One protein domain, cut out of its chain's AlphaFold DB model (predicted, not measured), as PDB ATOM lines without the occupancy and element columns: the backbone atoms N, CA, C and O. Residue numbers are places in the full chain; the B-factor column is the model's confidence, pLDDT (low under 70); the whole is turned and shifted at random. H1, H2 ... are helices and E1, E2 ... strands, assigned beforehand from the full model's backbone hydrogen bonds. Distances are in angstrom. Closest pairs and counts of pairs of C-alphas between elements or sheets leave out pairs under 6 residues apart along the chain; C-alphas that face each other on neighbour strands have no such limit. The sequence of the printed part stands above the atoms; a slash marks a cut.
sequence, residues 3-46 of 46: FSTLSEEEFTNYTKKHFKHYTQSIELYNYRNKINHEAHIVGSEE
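AT A GLANCE: This is residues 3 to 46 of the 46 residues of the protein "Endopeptidase resistance protein" of Staphylococcus schleiferi (UniProt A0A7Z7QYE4). A small two-stranded ribbon, E1 with E2, ties the two ends of the printed part together; helix H1 is near E2, and helix H2 meets H1 with its first turn and extends away from the ribbon. The residues after H2 fold back toward the ribbon and end as E2, while residues 17 to 22, at the far end of H1 and in the link after it, stick out. The printed part has 44 residues, with two named helices and two named strands in the order E1, H1, H2, E2; the sheet's order is E1 - E2, antiparallel, and the class is mixed, helices and strands. The whole is compact, with a radius of gyration of the C-alphas of 10.4 A, and its C-alphas span 32 by 22 by 14 A.

HOW THE PARTS SIT: The sheet is made of E1, residues 3 to 5, and E2, residues 42 to 45. They are antiparallel neighbours, with 137 degrees between their directions. C-alphas 3 and 44 face each other at 4.5 A, and C-alphas 5 and 42 at 4.4 A. N 4 and O 43 are within hydrogen-bond range at 3.1 A, as are N 43 and O 4 at 3.0 A. H1, residues 8 to 18, and E2 are near each other, with 6 pairs of C-alphas within 10 A but no pair within 8 A. H1 and H2, residues 26 to 36, only just touch, with 3 pairs of C-alphas within 8 A; the closest C-alphas are those of Thr 12 and Ile 26, 6.2 A apart. The two helices stand at a steep tilt of 49 degrees and run opposite ways. H2 and E1 are apart. Every O i to N i+4 pair is within hydrogen-bond range in H2, and 6 of 7 are in H1.

IN THESE COORDINATES: E1 begins at C-alpha 3, at (221.891, 184.301, 246.996), and measures 7.2 A from first to last C-alpha. E2 measures 10.3 A and ends at C-alpha 45, at (225.865, 185.099, 241.571). H1 runs 15.2 A from Glu 8 to His 18. H2 runs 15.4 A from Ile 26, whose C-alpha is at (212.826, 171.298, 236.024), to Asn 36.

THE WHOLE: The two C-alphas farthest apart are those of Ile 35 and Glu 46, at 32.6 A, while those of the first and last printed residues, Phe 3 and Glu 46, are 9.2 A apart. The printed part has no cut and ends at the chain's last residue. The links E1 to H1 and H2 to E2 are tight, the link H1 to H2 is short, and no link is long. The mean pLDDT of the printed part is 90.6, and residue 46 is the one printed residue under 70.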
ATOM      1  N   PHE A   3     222.870 185.364 247.213       92.69
ATOM      2  CA  PHE A   3     221.891 184.301 246.996       92.69
ATOM      3  C   PHE A   3     220.535 184.893 246.622       92.69
ATOM      4  O   PHE A   3     220.069 185.848 247.253       92.69
ATOM      5  N   SER A   4     219.900 184.308 245.615       93.12
ATOM      6  CA  SER A   4     218.559 184.667 245.166       93.12
ATOM      7  C   SER A   4     217.787 183.430 244.717       93.12
ATOM      8  O   SER A   4     218.350 182.378 244.406       93.12
ATOM      9  N   THR A   5     216.464 183.556 244.705       93.75
ATOM     10  CA  THR A   5     215.585 182.621 244.005       93.75
ATOM     11  C   THR A   5     215.761 182.806 242.505       93.75
ATOM     12  O   THR A   5     215.739 183.945 242.038       93.75
ATOM     13  N   LEU A   6     215.901 181.707 241.766       93.00
ATOM     14  CA  LEU A   6     215.936 181.753 240.305       93.00
ATOM     15  C   LEU A   6     214.548 181.463 239.741       93.00
ATOM     16  O   LEU A   6     213.765 180.713 240.330       93.00
ATOM     17  N   SER A   7     214.277 182.010 238.567       94.44
ATOM     18  CA  SER A   7     213.176 181.556 237.727       94.44
ATOM     19  C   SER A   7     213.431 180.141 237.193       94.44
ATOM     20  O   SER A   7     214.564 179.653 237.118       94.44
ATOM     21  N   GLU A   8     212.358 179.471 236.774       93.44
ATOM     22  CA  GLU A   8     212.433 178.145 236.151       93.44
ATOM     23  C   GLU A   8     213.288 178.148 234.875       93.44
ATOM     24  O   GLU A   8     213.997 177.177 234.596       93.44
ATOM     25  N   GLU A   9     213.251 179.247 234.115       94.19
ATOM     26  CA  GLU A   9     214.034 179.422 232.892       94.19
ATOM     27  C   GLU A   9     215.531 179.544 233.195       94.19
ATOM     28  O   GLU A   9     216.336 178.810 232.615       94.19
ATOM     29  N   GLU A  10     215.907 180.411 234.139       93.56
ATOM     30  CA  GLU A  10     217.300 180.583 234.571       93.56
ATOM     31  C   GLU A  10     217.881 179.264 235.074       93.56
ATOM     32  O   GLU A  10     218.963 178.847 234.649       93.56
ATOM     33  N   PHE A  11     217.128 178.555 235.916       94.50
ATOM     34  CA  PHE A  11     217.525 177.245 236.410       94.50
ATOM     35  C   PHE A  11     217.684 176.228 235.287       94.50
ATOM     36  O   PHE A  11     218.707 175.555 235.226       94.50
ATOM     37  N   THR A  12     216.720 176.131 234.370       93.56
ATOM     38  CA  THR A  12     216.765 175.166 233.261       93.56
ATOM     39  C   THR A  12     217.947 175.424 232.329       93.56
ATOM     40  O   THR A  12     218.632 174.487 231.912       93.56
ATOM     41  N   ASN A  13     218.204 176.687 231.995       93.38
ATOM     42  CA  ASN A  13     219.313 177.065 231.122       93.38
ATOM     43  C   ASN A  13     220.663 176.775 231.788       93.38
ATOM     44  O   ASN A  13     221.572 176.244 231.142       93.38
ATOM     45  N   TYR A  14     220.781 177.055 233.087       93.00
ATOM     46  CA  TYR A  14     221.986 176.759 233.851       93.00
ATOM     47  C   TYR A  14     222.213 175.251 233.992       93.00
ATOM     48  O   TYR A  14     223.306 174.748 233.706       93.00
ATOM     49  N   THR A  15     221.181 174.494 234.365       93.25
ATOM     50  CA  THR A  15     221.319 173.062 234.628       93.25
ATOM     51  C   THR A  15     221.603 172.257 233.378       93.25
ATOM     52  O   THR A  15     222.489 171.410 233.421       93.25
ATOM     53  N   LYS A  16     220.989 172.583 232.234       90.62
ATOM     54  CA  LYS A  16     221.305 171.942 230.944       90.62
ATOM     55  C   LYS A  16     222.771 172.089 230.535       90.62
ATOM     56  O   LYS A  16     223.315 171.202 229.880       90.62
ATOM     57  N   LYS A  17     223.407 173.210 230.887       91.88
ATOM     58  CA  LYS A  17     224.797 173.501 230.517       91.88
ATOM     59  C   LYS A  17     225.807 172.904 231.500       91.88
ATOM     60  O   LYS A  17     226.879 172.478 231.077       91.88
ATOM     61  N   HIS A  18     225.479 172.887 232.790       91.38
ATOM     62  CA  HIS A  18     226.440 172.587 233.857       91.38
ATOM     63  C   HIS A  18     226.220 171.237 234.548       91.38
ATOM     64  O   HIS A  18     227.160 170.692 235.128       91.38
ATOM     65  N   PHE A  19     225.026 170.652 234.454       88.88
ATOM     66  CA  PHE A  19     224.675 169.414 235.143       88.88
ATOM     67  C   PHE A  19     224.124 168.371 234.170       88.88
ATOM     68  O   PHE A  19     223.421 168.667 233.212       88.88
ATOM     69  N   LYS A  20     224.448 167.104 234.436       84.88
ATOM     70  CA  LYS A  20     223.909 165.953 233.690       84.88
ATOM     71  C   LYS A  20     222.931 165.122 234.518       84.88
ATOM     72  O   LYS A  20     222.374 164.152 234.016       84.88
ATOM     73  N   HIS A  21     222.764 165.458 235.800       90.19
ATOM     74  CA  HIS A  21     221.982 164.659 236.730       90.19
ATOM     75  C   HIS A  21     220.539 165.158 236.801       90.19
ATOM     76  O   HIS A  21     220.290 166.331 237.076       90.19
ATOM     77  N   TYR A  22     219.591 164.241 236.618       86.00
ATOM     78  CA  TYR A  22     218.153 164.525 236.582       86.00
ATOM     79  C   TYR A  22     217.606 165.136 237.881       86.00
ATOM     80  O   TYR A  22     216.522 165.704 237.892       86.00
ATOM     81  N   THR A  23     218.339 165.031 238.996       91.19
ATOM     82  CA  THR A  23     217.898 165.638 240.261       91.19
ATOM     83  C   THR A  23     217.994 167.157 240.289       91.19
ATOM     84  O   THR A  23     217.403 167.777 241.167       91.19
ATOM     85  N   GLN A  24     218.711 167.745 239.332       92.62
ATOM     86  CA  GLN A  24     218.795 169.184 239.103       92.62
ATOM     87  C   GLN A  24     218.090 169.524 237.783       92.62
ATOM     88  O   GLN A  24     218.668 170.162 236.912       92.62
ATOM     89  N   SER A  25     216.860 169.033 237.602       93.31
ATOM     90  CA  SER A  25     216.041 169.307 236.420       93.31
ATOM     91  C   SER A  25     214.702 169.930 236.792       93.31
ATOM     92  O   SER A  25     214.193 169.755 237.907       93.31
ATOM     93  N   ILE A  26     214.127 170.662 235.837       93.56
ATOM     94  CA  ILE A  26     212.826 171.298 236.024       93.56
ATOM     95  C   ILE A  26     211.705 170.261 236.157       93.56
ATOM     96  O   ILE A  26     210.749 170.484 236.896       93.56
ATOM     97  N   GLU A  27     211.838 169.084 235.529       92.62
ATOM     98  CA  GLU A  27     210.852 168.010 235.681       92.62
ATOM     99  C   GLU A  27     210.772 167.515 237.128       92.62
ATOM    100  O   GLU A  27     209.669 167.344 237.655       92.62
ATOM    101  N   LEU A  28     211.916 167.317 237.797       92.56
ATOM    102  CA  LEU A  28     211.906 166.875 239.191       92.56
ATOM    103  C   LEU A  28     211.401 167.972 240.131       92.56
ATOM    104  O   LEU A  28     210.673 167.666 241.079       92.56
ATOM    105  N   TYR A  29     211.760 169.232 239.870       94.12
ATOM    106  CA  TYR A  29     211.213 170.370 240.608       94.12
ATOM    107  C   TYR A  29     209.681 170.390 240.520       94.12
ATOM    108  O   TYR A  29     209.018 170.335 241.555       94.12
ATOM    109  N   ASN A  30     209.119 170.339 239.310       92.81
ATOM    110  CA  ASN A  30     207.671 170.351 239.089       92.81
ATOM    111  C   ASN A  30     206.966 169.157 239.742       92.81
ATOM    112  O   ASN A  30     205.912 169.319 240.357       92.81
ATOM    113  N   TYR A  31     207.559 167.963 239.662       92.88
ATOM    114  CA  TYR A  31     207.044 166.771 240.336       92.88
ATOM    115  C   TYR A  31     206.966 166.959 241.858       92.88
ATOM    116  O   TYR A  31     205.926 166.699 242.462       92.88
ATOM    117  N   ARG A  32     208.042 167.453 242.483       92.19
ATOM    118  CA  ARG A  32     208.098 167.684 243.937       92.19
ATOM    119  C   ARG A  32     207.167 168.804 244.377       92.19
ATOM    120  O   ARG A  32     206.498 168.668 245.401       92.19
ATOM    121  N   ASN A  33     207.097 169.876 243.593       91.69
ATOM    122  CA  ASN A  33     206.250 171.018 243.902       91.69
ATOM    123  C   ASN A  33     204.768 170.624 243.833       91.69
ATOM    124  O   ASN A  33     204.002 170.967 244.723       91.69
ATOM    125  N   LYS A  34     204.385 169.781 242.863       91.06
ATOM    126  CA  LYS A  34     203.028 169.226 242.752       91.06
ATOM    127  C   LYS A  34     202.623 168.337 243.934       91.06
ATOM    128  O   LYS A  34     201.436 168.264 244.239       91.06
ATOM    129  N   ILE A  35     203.571 167.629 244.553       91.19
ATOM    130  CA  ILE A  35     203.279 166.694 245.649       91.19
ATOM    131  C   ILE A  35     203.206 167.429 246.989       91.19
ATOM    132  O   ILE A  35     202.174 167.357 247.649       91.19
ATOM    133  N   ASN A  36     204.257 168.173 247.357       88.75
ATOM    134  CA  ASN A  36     204.376 168.751 248.703       88.75
ATOM    135  C   ASN A  36     204.704 170.252 248.735       88.75
ATOM    136  O   ASN A  36     204.730 170.830 249.812       88.75
ATOM    137  N   HIS A  37     204.972 170.899 247.599       83.94
ATOM    138  CA  HIS A  37     205.467 172.285 247.543       83.94
ATOM    139  C   HIS A  37     206.775 172.556 248.326       83.94
ATOM    140  O   HIS A  37     207.053 173.683 248.722       83.94
ATOM    141  N   GLU A  38     207.599 171.526 248.547       82.56
ATOM    142  CA  GLU A  38     208.815 171.603 249.383       82.56
ATOM    143  C   GLU A  38     210.107 171.866 248.589       82.56
ATOM    144  O   GLU A  38     211.209 171.835 249.139       82.56
ATOM    145  N   ALA A  39     210.009 172.077 247.276       90.62
ATOM    146  CA  ALA A  39     211.172 172.334 246.436       90.62
ATOM    147  C   ALA A  39     211.311 173.835 246.161       90.62
ATOM    148  O   ALA A  39     210.358 174.485 245.747       90.62
ATOM    149  N   HIS A  40     212.523 174.362 246.329       92.81
ATOM    150  CA  HIS A  40     212.863 175.742 245.991       92.81
ATOM    151  C   HIS A  40     214.042 175.765 245.024       92.81
ATOM    152  O   HIS A  40     215.008 175.018 245.191       92.81
ATOM    153  N   ILE A  41     213.964 176.645 244.031       93.94
ATOM    154  CA  ILE A  41     215.050 176.898 243.092       93.94
ATOM    155  C   ILE A  41     215.820 178.128 243.572       93.94
ATOM    156  O   ILE A  41     215.260 179.219 243.696       93.94
ATOM    157  N   VAL A  42     217.114 177.955 243.827       94.12
ATOM    158  CA  VAL A  42     218.009 179.020 244.292       94.12
ATOM    159  C   VAL A  42     219.342 178.965 243.556       94.12
ATOM    160  O   VAL A  42     219.767 177.904 243.098       94.12
ATOM    161  N   GLY A  43     220.007 180.111 243.471       92.25
ATOM    162  CA  GLY A  43     221.335 180.251 242.890       92.25
ATOM    163  C   GLY A  43     222.151 181.314 243.612       92.25
ATOM    164  O   GLY A  43     221.628 182.077 244.428       92.25
ATOM    165  N   SER A  44     223.445 181.350 243.311       88.88
ATOM    166  CA  SER A  44     224.354 182.399 243.764       88.88
ATOM    167  C   SER A  44     225.058 183.020 242.571       88.88
ATOM    168  O   SER A  44     225.688 182.302 241.795       88.88
ATOM    169  N   GLU A  45     225.002 184.341 242.471       78.00
ATOM    170  CA  GLU A  45     225.865 185.099 241.571       78.00
ATOM    171  C   GLU A  45     227.142 185.485 242.330       78.00
ATOM    172  O   GLU A  45     227.086 185.935 243.491       78.00
ATOM    173  N   GLU A  46     228.292 185.238 241.701       60.94
ATOM    174  CA  GLU A  46     229.611 185.644 242.189       60.94
ATOM    175  C   GLU A  46     230.075 186.923 241.496       60.94
ATOM    176  O   GLU A  46     229.980 186.992 240.250       60.94
TER     177      GLU A  46